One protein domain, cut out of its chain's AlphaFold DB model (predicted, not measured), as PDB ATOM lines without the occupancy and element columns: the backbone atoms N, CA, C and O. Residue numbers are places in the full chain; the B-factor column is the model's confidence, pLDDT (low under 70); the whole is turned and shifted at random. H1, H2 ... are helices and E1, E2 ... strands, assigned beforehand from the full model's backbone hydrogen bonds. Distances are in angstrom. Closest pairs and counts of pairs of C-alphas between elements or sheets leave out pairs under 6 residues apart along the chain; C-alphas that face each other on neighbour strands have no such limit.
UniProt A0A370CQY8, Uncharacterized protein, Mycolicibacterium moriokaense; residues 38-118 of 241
ATOM      1  N   ILE A  38       0.715 -39.652 -27.701       40.12
ATOM      2  CA  ILE A  38       1.759 -39.038 -26.877       40.12
ATOM      3  C   ILE A  38       1.532 -39.519 -25.449       40.12
ATOM      4  O   ILE A  38       0.414 -39.419 -24.942       40.12
ATOM      5  N   ASP A  39       2.568 -40.074 -24.830       45.97
ATOM      6  CA  ASP A  39       2.533 -40.452 -23.423       45.97
ATOM      7  C   ASP A  39       2.741 -39.210 -22.545       45.97
ATOM      8  O   ASP A  39       3.700 -38.462 -22.730       45.97
ATOM      9  N   VAL A  40       1.828 -38.982 -21.605       50.50
ATOM     10  CA  VAL A  40       1.939 -37.940 -20.579       50.50
ATOM     11  C   VAL A  40       2.167 -38.643 -19.248       50.50
ATOM     12  O   VAL A  40       1.267 -39.314 -18.731       50.50
ATOM     13  N   ALA A  41       3.374 -38.494 -18.705       45.22
ATOM     14  CA  ALA A  41       3.785 -39.132 -17.462       45.22
ATOM     15  C   ALA A  41       2.874 -38.725 -16.290       45.22
ATOM     16  O   ALA A  41       2.498 -37.564 -16.160       45.22
ATOM     17  N   GLY A  42       2.514 -39.690 -15.438       53.38
ATOM     18  CA  GLY A  42       1.763 -39.437 -14.202       53.38
ATOM     19  C   GLY A  42       0.276 -39.097 -14.370       53.38
ATOM     20  O   GLY A  42      -0.339 -38.632 -13.417       53.38
ATOM     21  N   SER A  43      -0.311 -39.321 -15.550       55.22
ATOM     22  CA  SER A  43      -1.723 -39.002 -15.815       55.22
ATOM     23  C   SER A  43      -2.541 -40.235 -16.224       55.22
ATOM     24  O   SER A  43      -2.165 -40.959 -17.155       55.22
ATOM     25  N   ASP A  44      -3.701 -40.419 -15.577       63.62
ATOM     26  CA  ASP A  44      -4.683 -41.482 -15.859       63.62
ATOM     27  C   ASP A  44      -5.963 -40.884 -16.437       63.62
ATOM     28  O   ASP A  44      -6.575 -40.008 -15.820       63.62
ATOM     29  N   GLY A  45      -6.398 -41.358 -17.604       69.06
ATOM     30  CA  GLY A  45      -7.585 -40.831 -18.276       69.06
ATOM     31  C   GLY A  45      -8.361 -41.884 -19.037       69.06
ATOM     32  O   GLY A  45      -7.949 -43.040 -19.138       69.06
ATOM     33  N   VAL A  46      -9.496 -41.462 -19.580       72.88
ATOM     34  CA  VAL A  46     -10.416 -42.337 -20.306       72.88
ATOM     35  C   VAL A  46     -10.662 -41.775 -21.694       72.88
ATOM     36  O   VAL A  46     -10.860 -40.574 -21.865       72.88
ATOM     37  N   ARG A  47     -10.658 -42.656 -22.696       73.69
ATOM     38  CA  ARG A  47     -10.987 -42.323 -24.082       73.69
ATOM     39  C   ARG A  47     -12.277 -43.028 -24.480       73.69
ATOM     40  O   ARG A  47     -12.377 -44.247 -24.369       73.69
ATOM     41  N   CYS A  48     -13.230 -42.262 -24.984       77.12
ATOM     42  CA  CYS A  48     -14.476 -42.745 -25.556       77.12
ATOM     43  C   CYS A  48     -14.403 -42.636 -27.082       77.12
ATOM     44  O   CYS A  48     -14.036 -41.593 -27.627       77.12
ATOM     45  N   LEU A  49     -14.750 -43.725 -27.766       78.88
ATOM     46  CA  LEU A  49     -14.813 -43.785 -29.219       78.88
ATOM     47  C   LEU A  49     -16.275 -43.912 -29.643       78.88
ATOM     48  O   LEU A  49     -16.933 -44.898 -29.315       78.88
ATOM     49  N   TRP A  50     -16.772 -42.916 -30.365       81.12
ATOM     50  CA  TRP A  50     -18.134 -42.887 -30.878       81.12
ATOM     51  C   TRP A  50     -18.145 -43.271 -32.347       81.12
ATOM     52  O   TRP A  50     -17.503 -42.618 -33.167       81.12
ATOM     53  N   VAL A  51     -18.907 -44.315 -32.667       82.31
ATOM     54  CA  VAL A  51     -19.254 -44.684 -34.040       82.31
ATOM     55  C   VAL A  51     -20.726 -44.358 -34.228       82.31
ATOM     56  O   VAL A  51     -21.580 -44.978 -33.595       82.31
ATOM     57  N   PHE A  52     -21.029 -43.379 -35.071       76.44
ATOM     58  CA  PHE A  52     -22.401 -42.937 -35.314       76.44
ATOM     59  C   PHE A  52     -22.650 -42.701 -36.800       76.44
ATOM     60  O   PHE A  52     -21.727 -42.694 -37.610       76.44
ATOM     61  N   LYS A  53     -23.920 -42.557 -37.166       77.50
ATOM     62  CA  LYS A  53     -24.353 -42.171 -38.509       77.50
ATOM     63  C   LYS A  53     -25.229 -40.940 -38.372       77.50
ATOM     64  O   LYS A  53     -25.997 -40.857 -37.416       77.50
ATOM     65  N   GLU A  54     -25.088 -40.005 -39.297       73.12
ATOM     66  CA  GLU A  54     -26.004 -38.872 -39.387       73.12
ATOM     67  C   GLU A  54     -27.248 -39.293 -40.164       73.12
ATOM     68  O   GLU A  54     -27.171 -40.089 -41.104       73.12
ATOM     69  N   ASP A  55     -28.404 -38.773 -39.765       75.25
ATOM     70  CA  ASP A  55     -29.651 -39.068 -40.458       75.25
ATOM     71  C   ASP A  55     -29.548 -38.623 -41.924       75.25
ATOM     72  O   ASP A  55     -29.319 -37.454 -42.230       75.25
ATOM     73  N   GLY A  56     -29.703 -39.578 -42.843       75.50
ATOM     74  CA  GLY A  56     -29.579 -39.347 -44.284       75.50
ATOM     75  C   GLY A  56     -28.182 -39.579 -44.877       75.50
ATOM     76  O   GLY A  56     -28.084 -39.677 -46.098       75.50
ATOM     77  N   ASP A  57     -27.133 -39.761 -44.064       75.69
ATOM     78  CA  ASP A  57     -25.797 -40.169 -44.528       75.69
ATOM     79  C   ASP A  57     -25.469 -41.597 -44.045       75.69
ATOM     80  O   ASP A  57     -25.298 -41.845 -42.847       75.69
ATOM     81  N   PRO A  58     -25.364 -42.590 -44.949       74.06
ATOM     82  CA  PRO A  58     -25.076 -43.966 -44.556       74.06
ATOM     83  C   PRO A  58     -23.632 -44.177 -44.076       74.06
ATOM     84  O   PRO A  58     -23.330 -45.256 -43.546       74.06
ATOM     85  N   ARG A  59     -22.735 -43.203 -44.285       77.00
ATOM     86  CA  ARG A  59     -21.318 -43.325 -43.939       77.00
ATOM     87  C   ARG A  59     -21.136 -43.219 -42.421       77.00
ATOM     88  O   ARG A  59     -21.562 -42.236 -41.820       77.00
ATOM     89  N   PRO A  60     -20.509 -44.219 -41.779       76.31
ATOM     90  CA  PRO A  60     -20.210 -44.129 -40.360       76.31
ATOM     91  C   PRO A  60     -19.177 -43.029 -40.117       76.31
ATOM     92  O   PRO A  60     -18.159 -42.954 -40.807       76.31
ATOM     93  N   ARG A  61     -19.433 -42.201 -39.109       73.62
ATOM     94  CA  ARG A  61     -18.488 -41.231 -38.568       73.62
ATOM     95  C   ARG A  61     -17.850 -41.791 -37.311       73.62
ATOM     96  O   ARG A  61     -18.480 -42.533 -36.553       73.62
ATOM     97  N   LEU A  62     -16.590 -41.429 -37.120       76.06
ATOM     98  CA  LEU A  62     -15.802 -41.793 -35.959       76.06
ATOM     99  C   LEU A  62     -15.414 -40.513 -35.229       76.06
ATOM    100  O   LEU A  62     -14.698 -39.695 -35.798       76.06
ATOM    101  N   GLN A  63     -15.841 -40.365 -33.979       76.00
ATOM    102  CA  GLN A  63     -15.413 -39.257 -33.128       76.00
ATOM    103  C   GLN A  63     -14.750 -39.789 -31.866       76.00
ATOM    104  O   GLN A  63     -15.195 -40.764 -31.259       76.00
ATOM    105  N   THR A  64     -13.666 -39.137 -31.463       76.19
ATOM    106  CA  THR A  64     -12.985 -39.420 -30.202       76.19
ATOM    107  C   THR A  64     -13.311 -38.336 -29.186       76.19
ATOM    108  O   THR A  64     -13.273 -37.153 -29.513       76.19
ATOM    109  N   VAL A  65     -13.560 -38.750 -27.945       77.12
ATOM    110  CA  VAL A  65     -13.597 -37.875 -26.773       77.12
ATOM    111  C   VAL A  65     -12.607 -38.409 -25.742       77.12
ATOM    112  O   VAL A  65     -12.618 -39.603 -25.444       77.12
ATOM    113  N   THR A  66     -11.755 -37.549 -25.193       76.25
ATOM    114  CA  THR A  66     -10.736 -37.944 -24.209       76.25
ATOM    115  C   THR A  66     -10.881 -37.101 -22.952       76.25
ATOM    116  O   THR A  66     -10.920 -35.877 -23.033       76.25
ATOM    117  N   PHE A  67     -10.930 -37.759 -21.795       74.69
ATOM    118  CA  PHE A  67     -11.022 -37.119 -20.490       74.69
ATOM    119  C   PHE A  67      -9.754 -37.316 -19.691       74.69
ATOM    120  O   PHE A  67      -9.250 -38.440 -19.573       74.69
ATOM    121  N   GLN A  68      -9.311 -36.220 -19.082       72.00
ATOM    122  CA  GLN A  68      -8.244 -36.253 -18.109       72.00
ATOM    123  C   GLN A  68      -8.812 -36.411 -16.700       72.00
ATOM    124  O   GLN A  68      -9.543 -35.535 -16.256       72.00
ATOM    125  N   LEU A  69      -8.545 -37.539 -16.025       68.75
ATOM    126  CA  LEU A  69      -9.170 -37.859 -14.732       68.75
ATOM    127  C   LEU A  69      -8.200 -37.795 -13.540       68.75
ATOM    128  O   LEU A  69      -8.659 -37.656 -12.410       68.75
ATOM    129  N   ARG A  70      -6.884 -37.897 -13.765       65.44
ATOM    130  CA  ARG A  70      -5.827 -37.694 -12.754       65.44
ATOM    131  C   ARG A  70      -4.593 -37.016 -13.356       65.44
ATOM    132  O   ARG A  70      -4.272 -37.276 -14.519       65.44
ATOM    133  N   GLY A  71      -3.892 -36.222 -12.544       63.41
ATOM    134  CA  GLY A  71      -2.691 -35.453 -12.900       63.41
ATOM    135  C   GLY A  71      -2.913 -33.944 -12.740       63.41
ATOM    136  O   GLY A  71      -4.033 -33.522 -12.473       63.41
ATOM    137  N   GLU A  72      -1.885 -33.123 -12.975       60.06
ATOM    138  CA  GLU A  72      -1.922 -31.663 -12.723       60.06
ATOM    139  C   GLU A  72      -3.119 -30.941 -13.383       60.06
ATOM    140  O   GLU A  72      -3.671 -29.987 -12.831       60.06
ATOM    141  N   LEU A  73      -3.568 -31.432 -14.545       55.62
ATOM    142  CA  LEU A  73      -4.734 -30.921 -15.279       55.62
ATOM    143  C   LEU A  73      -6.088 -31.314 -14.652       55.62
ATOM    144  O   LEU A  73      -7.078 -30.624 -14.875       55.62
ATOM    145  N   ALA A  74      -6.139 -32.394 -13.869       59.91
ATOM    146  CA  ALA A  74      -7.330 -32.902 -13.181       59.91
ATOM    147  C   ALA A  74      -7.358 -32.577 -11.673       59.91
ATOM    148  O   ALA A  74      -8.420 -32.645 -11.061       59.91
ATOM    149  N   ASP A  75      -6.221 -32.203 -11.076       59.75
ATOM    150  CA  ASP A  75      -6.086 -31.925  -9.633       59.75
ATOM    151  C   ASP A  75      -6.783 -30.626  -9.186       59.75
ATOM    152  O   ASP A  75      -6.916 -30.344  -7.993       59.75
ATOM    153  N   HIS A  76      -7.284 -29.837 -10.134       57.41
ATOM    154  CA  HIS A  76      -8.161 -28.716  -9.839       57.41
ATOM    155  C   HIS A  76      -9.568 -29.258  -9.575       57.41
ATOM    156  O   HIS A  76     -10.128 -29.957 -10.422       57.41
ATOM    157  N   ALA A  77     -10.142 -28.926  -8.411       53.59
ATOM    158  CA  ALA A  77     -11.512 -29.278  -8.034       53.59
ATOM    159  C   ALA A  77     -12.509 -28.637  -9.009       53.59
ATOM    160  O   ALA A  77     -13.047 -27.561  -8.767       53.59
ATOM    161  N   THR A  78     -12.712 -29.306 -10.135       63.38
ATOM    162  CA  THR A  78     -13.554 -28.860 -11.231       63.38
ATOM    163  C   THR A  78     -14.901 -29.544 -11.097       63.38
ATOM    164  O   THR A  78     -15.025 -30.758 -10.919       63.38
ATOM    165  N   THR A  79     -15.955 -28.746 -11.137       72.44
ATOM    166  CA  THR A  79     -17.309 -29.265 -11.293       72.44
ATOM    167  C   THR A  79     -17.417 -30.016 -12.625       72.44
ATOM    168  O   THR A  79     -16.686 -29.743 -13.576       72.44
ATOM    169  N   LEU A  80     -18.380 -30.938 -12.745       70.69
ATOM    170  CA  LEU A  80     -18.633 -31.636 -14.014       70.69
ATOM    171  C   LEU A  80     -18.884 -30.653 -15.173       70.69
ATOM    172  O   LEU A  80     -18.501 -30.924 -16.304       70.69
ATOM    173  N   ALA A  81     -19.506 -29.506 -14.883       72.00
ATOM    174  CA  ALA A  81     -19.739 -28.451 -15.864       72.00
ATOM    175  C   ALA A  81     -18.423 -27.829 -16.356       72.00
ATOM    176  O   ALA A  81     -18.231 -27.697 -17.559       72.00
ATOM    177  N   GLU A  82     -17.500 -27.514 -15.446       75.50
ATOM    178  CA  GLU A  82     -16.171 -26.999 -15.797       75.50
ATOM    179  C   GLU A  82     -15.354 -28.035 -16.573       75.50
ATOM    180  O   GLU A  82     -14.704 -27.679 -17.552       75.50
ATOM    181  N   LEU A  83     -15.456 -29.320 -16.215       73.94
ATOM    182  CA  LEU A  83     -14.831 -30.412 -16.966       73.94
ATOM    183  C   LEU A  83     -15.378 -30.501 -18.401       73.94
ATOM    184  O   LEU A  83     -14.604 -30.656 -19.347       73.94
ATOM    185  N   ILE A  84     -16.701 -30.386 -18.580       74.19
ATOM    186  CA  ILE A  84     -17.342 -30.364 -19.904       74.19
ATOM    187  C   ILE A  84     -16.847 -29.160 -20.702       74.19
ATOM    188  O   ILE A  84     -16.388 -29.333 -21.830       74.19
ATOM    189  N   SER A  85     -16.903 -27.958 -20.125       75.31
ATOM    190  CA  SER A  85     -16.462 -26.731 -20.787       75.31
ATOM    191  C   SER A  85     -14.989 -26.798 -21.189       75.31
ATOM    192  O   SER A  85     -14.676 -26.539 -22.347       75.31
ATOM    193  N   ALA A  86     -14.104 -27.233 -20.289       74.88
ATOM    194  CA  ALA A  86     -12.684 -27.407 -20.581       74.88
ATOM    195  C   ALA A  86     -12.450 -28.435 -21.698       74.88
ATOM    196  O   ALA A  86     -11.637 -28.208 -22.592       74.88
ATOM    197  N   SER A  87     -13.198 -29.542 -21.695       73.38
ATOM    198  CA  SER A  87     -13.097 -30.577 -22.731       73.38
ATOM    199  C   SER A  87     -13.565 -30.076 -24.101       73.38
ATOM    200  O   SER A  87     -12.937 -30.389 -25.109       73.38
ATOM    201  N   VAL A  88     -14.640 -29.277 -24.147       72.06
ATOM    202  CA  VAL A  88     -15.130 -28.646 -25.383       72.06
ATOM    203  C   VAL A  88     -14.105 -27.645 -25.914       72.06
ATOM    204  O   VAL A  88     -13.780 -27.697 -27.098       72.06
ATOM    205  N   SER A  89     -13.569 -26.776 -25.050       72.69
ATOM    206  CA  SER A  89     -12.542 -25.798 -25.427       72.69
ATOM    207  C   SER A  89     -11.293 -26.477 -25.983       72.69
ATOM    208  O   SER A  89     -10.890 -26.165 -27.097       72.69
ATOM    209  N   MET A  90     -10.751 -27.483 -25.288       69.38
ATOM    210  CA  MET A  90      -9.595 -28.235 -25.787       69.38
ATOM    211  C   MET A  90      -9.882 -28.896 -27.140       69.38
ATOM    212  O   MET A  90      -9.061 -28.836 -28.048       69.38
ATOM    213  N   ALA A  91     -11.043 -29.532 -27.306       65.88
ATOM    214  CA  ALA A  91     -11.370 -30.203 -28.560       65.88
ATOM    215  C   ALA A  91     -11.497 -29.221 -29.743       65.88
ATOM    216  O   ALA A  91     -11.106 -29.572 -30.860       65.88
ATOM    217  N   ALA A  92     -11.981 -27.998 -29.492       66.62
ATOM    218  CA  ALA A  92     -12.019 -26.918 -30.475       66.62
ATOM    219  C   ALA A  92     -10.611 -26.391 -30.812       66.62
ATOM    220  O   ALA A  92     -10.277 -26.272 -31.989       66.62
ATOM    221  N   ASP A  93      -9.768 -26.153 -29.801       65.62
ATOM    222  CA  ASP A  93      -8.406 -25.619 -29.967       65.62
ATOM    223  C   ASP A  93      -7.490 -26.551 -30.780       65.62
ATOM    224  O   ASP A  93      -6.564 -26.098 -31.453       65.62
ATOM    225  N   PHE A  94      -7.747 -27.862 -30.739       61.88
ATOM    226  CA  PHE A  94      -6.972 -28.874 -31.464       61.88
ATOM    227  C   PHE A  94      -7.589 -29.307 -32.805       61.88
ATOM    228  O   PHE A  94      -7.155 -30.328 -33.345       61.88
ATOM    229  N   GLU A  95      -8.596 -28.586 -33.319       61.28
ATOM    230  CA  GLU A  95      -9.317 -28.899 -34.572       61.28
ATOM    231  C   GLU A  95      -9.814 -30.361 -34.641       61.28
ATOM    232  O   GLU A  95      -9.948 -30.956 -35.712       61.28
ATOM    233  N   GLN A  96     -10.095 -30.975 -33.483       53.91
ATOM    234  CA  GLN A  96     -10.461 -32.395 -33.396       53.91
ATOM    235  C   GLN A  96     -11.885 -32.689 -33.877       53.91
ATOM    236  O   GLN A  96     -12.266 -33.855 -34.004       53.91
ATOM    237  N   SER A  97     -12.672 -31.645 -34.126       55.50
ATOM    238  CA  SER A  97     -13.950 -31.708 -34.821       55.50
ATOM    239  C   SER A  97     -14.274 -30.336 -35.413       55.50
ATOM    240  O   SER A  97     -14.004 -29.304 -34.801       55.50
ATOM    241  N   GLN A  98     -14.876 -30.333 -36.604       53.47
ATOM    242  CA  GLN A  98     -15.501 -29.147 -37.203       53.47
ATOM    243  C   GLN A  98     -17.004 -29.050 -36.883       53.47
ATOM    244  O   GLN A  98     -17.686 -28.146 -37.365       53.47
ATOM    245  N   GLY A  99     -17.546 -30.001 -36.126       57.97
ATOM    246  CA  GLY A  99     -18.977 -30.184 -35.954       57.97
ATOM    247  C   GLY A  99     -19.504 -29.812 -34.565       57.97
ATOM    248  O   GLY A  99     -18.787 -29.711 -33.567       57.97
ATOM    249  N   GLN A 100     -20.812 -29.559 -34.517       68.38
ATOM    250  CA  GLN A 100     -21.547 -29.142 -33.318       68.38
ATOM    251  C   GLN A 100     -21.873 -30.312 -32.371       68.38
ATOM    252  O   GLN A 100     -22.553 -30.124 -31.363       68.38
ATOM    253  N   GLU A 101     -21.423 -31.532 -32.676       74.88
ATOM    254  CA  GLU A 101     -21.736 -32.744 -31.917       74.88
ATOM    255  C   GLU A 101     -20.902 -32.906 -30.643       74.88
ATOM    256  O   GLU A 101     -21.345 -33.591 -29.719       74.88
ATOM    257  N   LEU A 102     -19.723 -32.278 -30.555       74.38
ATOM    258  CA  LEU A 102     -18.808 -32.447 -29.421       74.38
ATOM    259  C   LEU A 102     -19.442 -32.148 -28.053       74.38
ATOM    260  O   LEU A 102     -19.298 -32.994 -27.170       74.38
ATOM    261  N   PRO A 103     -20.181 -31.039 -27.838       75.88
ATOM    262  CA  PRO A 103     -20.860 -30.797 -26.563       75.88
ATOM    263  C   PRO A 103     -21.806 -31.939 -26.161       75.88
ATOM    264  O   PRO A 103     -21.860 -32.334 -24.992       75.88
ATOM    265  N   THR A 104     -22.507 -32.518 -27.137       80.44
ATOM    266  CA  THR A 104     -23.407 -33.657 -26.930       80.44
ATOM    267  C   THR A 104     -22.619 -34.926 -26.616       80.44
ATOM    268  O   THR A 104     -22.896 -35.585 -25.615       80.44
ATOM    269  N   LEU A 105     -21.609 -35.262 -27.422       81.38
ATOM    270  CA  LEU A 105     -20.807 -36.473 -27.244       81.38
ATOM    271  C   LEU A 105     -19.986 -36.442 -25.955       81.38
ATOM    272  O   LEU A 105     -19.884 -37.465 -25.284       81.38
ATOM    273  N   ILE A 106     -19.446 -35.288 -25.563       80.56
ATOM    274  CA  ILE A 106     -18.740 -35.096 -24.290       80.56
ATOM    275  C   ILE A 106     -19.690 -35.368 -23.121       80.56
ATOM    276  O   ILE A 106     -19.383 -36.184 -22.250       80.56
ATOM    277  N   THR A 107     -20.876 -34.756 -23.142       80.25
ATOM    278  CA  THR A 107     -21.886 -34.939 -22.092       80.25
ATOM    279  C   THR A 107     -22.365 -36.390 -22.009       80.25
ATOM    280  O   THR A 107     -22.470 -36.952 -20.915       80.25
ATOM    281  N   LEU A 108     -22.625 -37.024 -23.156       83.31
ATOM    282  CA  LEU A 108     -23.019 -38.431 -23.226       83.31
ATOM    283  C   LEU A 108     -21.911 -39.350 -22.716       83.31
ATOM    284  O   LEU A 108     -22.186 -40.252 -21.930       83.31
ATOM    285  N   SER A 109     -20.662 -39.099 -23.113       84.56
ATOM    286  CA  SER A 109     -19.513 -39.886 -22.665       84.56
ATOM    287  C   SER A 109     -19.376 -39.826 -21.148       84.56
ATOM    288  O   SER A 109     -19.312 -40.866 -20.505       84.56
ATOM    289  N   LEU A 110     -19.422 -38.627 -20.558       81.75
ATOM    290  CA  LEU A 110     -19.374 -38.464 -19.105       81.75
ATOM    291  C   LEU A 110     -20.557 -39.139 -18.416       81.75
ATOM    292  O   LEU A 110     -20.370 -39.803 -17.403       81.75
ATOM    293  N   SER A 111     -21.761 -39.029 -18.976       80.81
ATOM    294  CA  SER A 111     -22.948 -39.686 -18.421       80.81
ATOM    295  C   SER A 111     -22.813 -41.211 -18.408       80.81
ATOM    296  O   SER A 111     -23.195 -41.845 -17.427       80.81
ATOM    297  N   LEU A 112     -22.247 -41.801 -19.467       80.69
ATOM    298  CA  LEU A 112     -21.981 -43.240 -19.551       80.69
ATOM    299  C   LEU A 112     -20.852 -43.668 -18.610       80.69
ATOM    300  O   LEU A 112     -20.971 -44.698 -17.955       80.69
ATOM    301  N   LEU A 113     -19.793 -42.865 -18.478       80.00
ATOM    302  CA  LEU A 113     -18.715 -43.134 -17.524       80.00
ATOM    303  C   LEU A 113     -19.216 -43.085 -16.078       80.00
ATOM    304  O   LEU A 113     -18.943 -44.001 -15.304       80.00
ATOM    305  N   LEU A 114     -20.016 -42.071 -15.736       78.31
ATOM    306  CA  LEU A 114     -20.693 -41.986 -14.441       78.31
ATOM    307  C   LEU A 114     -21.594 -43.196 -14.215       78.31
ATOM    308  O   LEU A 114     -21.626 -43.727 -13.110       78.31
ATOM    309  N   TYR A 115     -22.278 -43.667 -15.262       77.00
ATOM    310  CA  TYR A 115     -23.111 -44.862 -15.185       77.00
ATOM    311  C   TYR A 115     -22.289 -46.084 -14.804       77.00
ATOM    312  O   TYR A 115     -22.638 -46.772 -13.855       77.00
ATOM    313  N   THR A 116     -21.165 -46.313 -15.483       74.12
ATOM    314  CA  THR A 116     -20.265 -47.435 -15.181       74.12
ATOM    315  C   THR A 116     -19.563 -47.315 -13.828       74.12
ATOM    316  O   THR A 116     -19.168 -48.330 -13.266       74.12
ATOM    317  N   ALA A 117     -19.415 -46.096 -13.303       73.38
ATOM    318  CA  ALA A 117     -18.817 -45.821 -11.999       73.38
ATOM    319  C   ALA A 117     -19.839 -45.801 -10.847       73.38
ATOM    320  O   ALA A 117     -19.448 -45.624  -9.692       73.38
ATOM    321  N   ALA A 118     -21.136 -45.948 -11.136       72.31
ATOM    322  CA  ALA A 118     -22.159 -46.039 -10.105       72.31
ATOM    323  C   ALA A 118     -21.927 -47.270  -9.219       72.31
ATOM    324  O   ALA A 118     -21.350 -48.263  -9.650       72.31
TER     325      ALA A 118
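AT A GLANCE: This is residues 38 to 118 of the 241 residues of an uncharacterized protein of Mycolicibacterium moriokaense (UniProt A0A370CQY8). A long two-stranded hairpin, E1 and E2, makes the length of the domain; H2 crosses one face of it, over both strands, and H1 lies on the E2 side, packed on E2 and on one end of H2. At the far end of the hairpin, the turn of residues 54 to 59 sticks out from the body. The printed part has 81 residues, with two named strands followed by two named helices in the order E1, E2, H1, H2; the sheet, E1 - E2, is antiparallel, and the class is mixed, helices and strands. The whole is only just compact, close to loose, with a radius of gyration of the C-alphas of 13.6 A, and its C-alphas span 42 by 30 by 22 A.

HOW THE PARTS SIT: E1, residues 44 to 52, and E2, residues 61 to 70, are antiparallel neighbours and form a hairpin, with 163 degrees between their directions. C-alphas 47 and 66 face each other at 4.4 A. N 48 and O 65 are within hydrogen-bond range at 2.8 A, and so are N 61 and O 52 at 2.8 A. H2, residues 102 to 116, comes closest to E2 at the C-alphas of Val 65 and Ile 106, 6.4 A apart. Its closest C-alphas to E1 are those of Cys 48 and Ser 109, 6.5 A apart. H1, residues 80 to 93, is apart from E1, while the closest C-alphas of H1 and E2, those of Phe 67 and Ser 87, are 7.2 A apart. H1 and H2 touch, H2 with its residues 102 to 107 alone, and the closest C-alphas are those of Val 88 and Pro 103, 6.2 A apart. The two helices run opposite ways at a steep tilt of 43 degrees and form a helical hairpin. In H1 and H2 every O i to N i+4 pair is within hydrogen-bond range.

IN THESE COORDINATES: E1 begins at C-alpha 44 (-4.683, -41.482, -15.859) and measures 26.4 A from first to last C-alpha. E2 begins at C-alpha 61 (-18.488, -41.231, -38.568) and measures 29.0 A. H1 measures 19.9 A. H2 measures 20.7 A and ends at C-alpha 116 (-20.265, -47.435, -15.181).

THE WHOLE: The two C-alphas farthest apart are those of Gly 42 and Gly 56, at 43.4 A. The printed part runs from 38 to 118 with no cut. The links E1 to E2, E2 to H1 and H1 to H2 are short, and no link is long. Residues 54 to 59 stand free. The mean pLDDT of the printed part is 70.1; 29 residues are under 70, namely residues 38 to 45, 69 to 78 and 90 to 100.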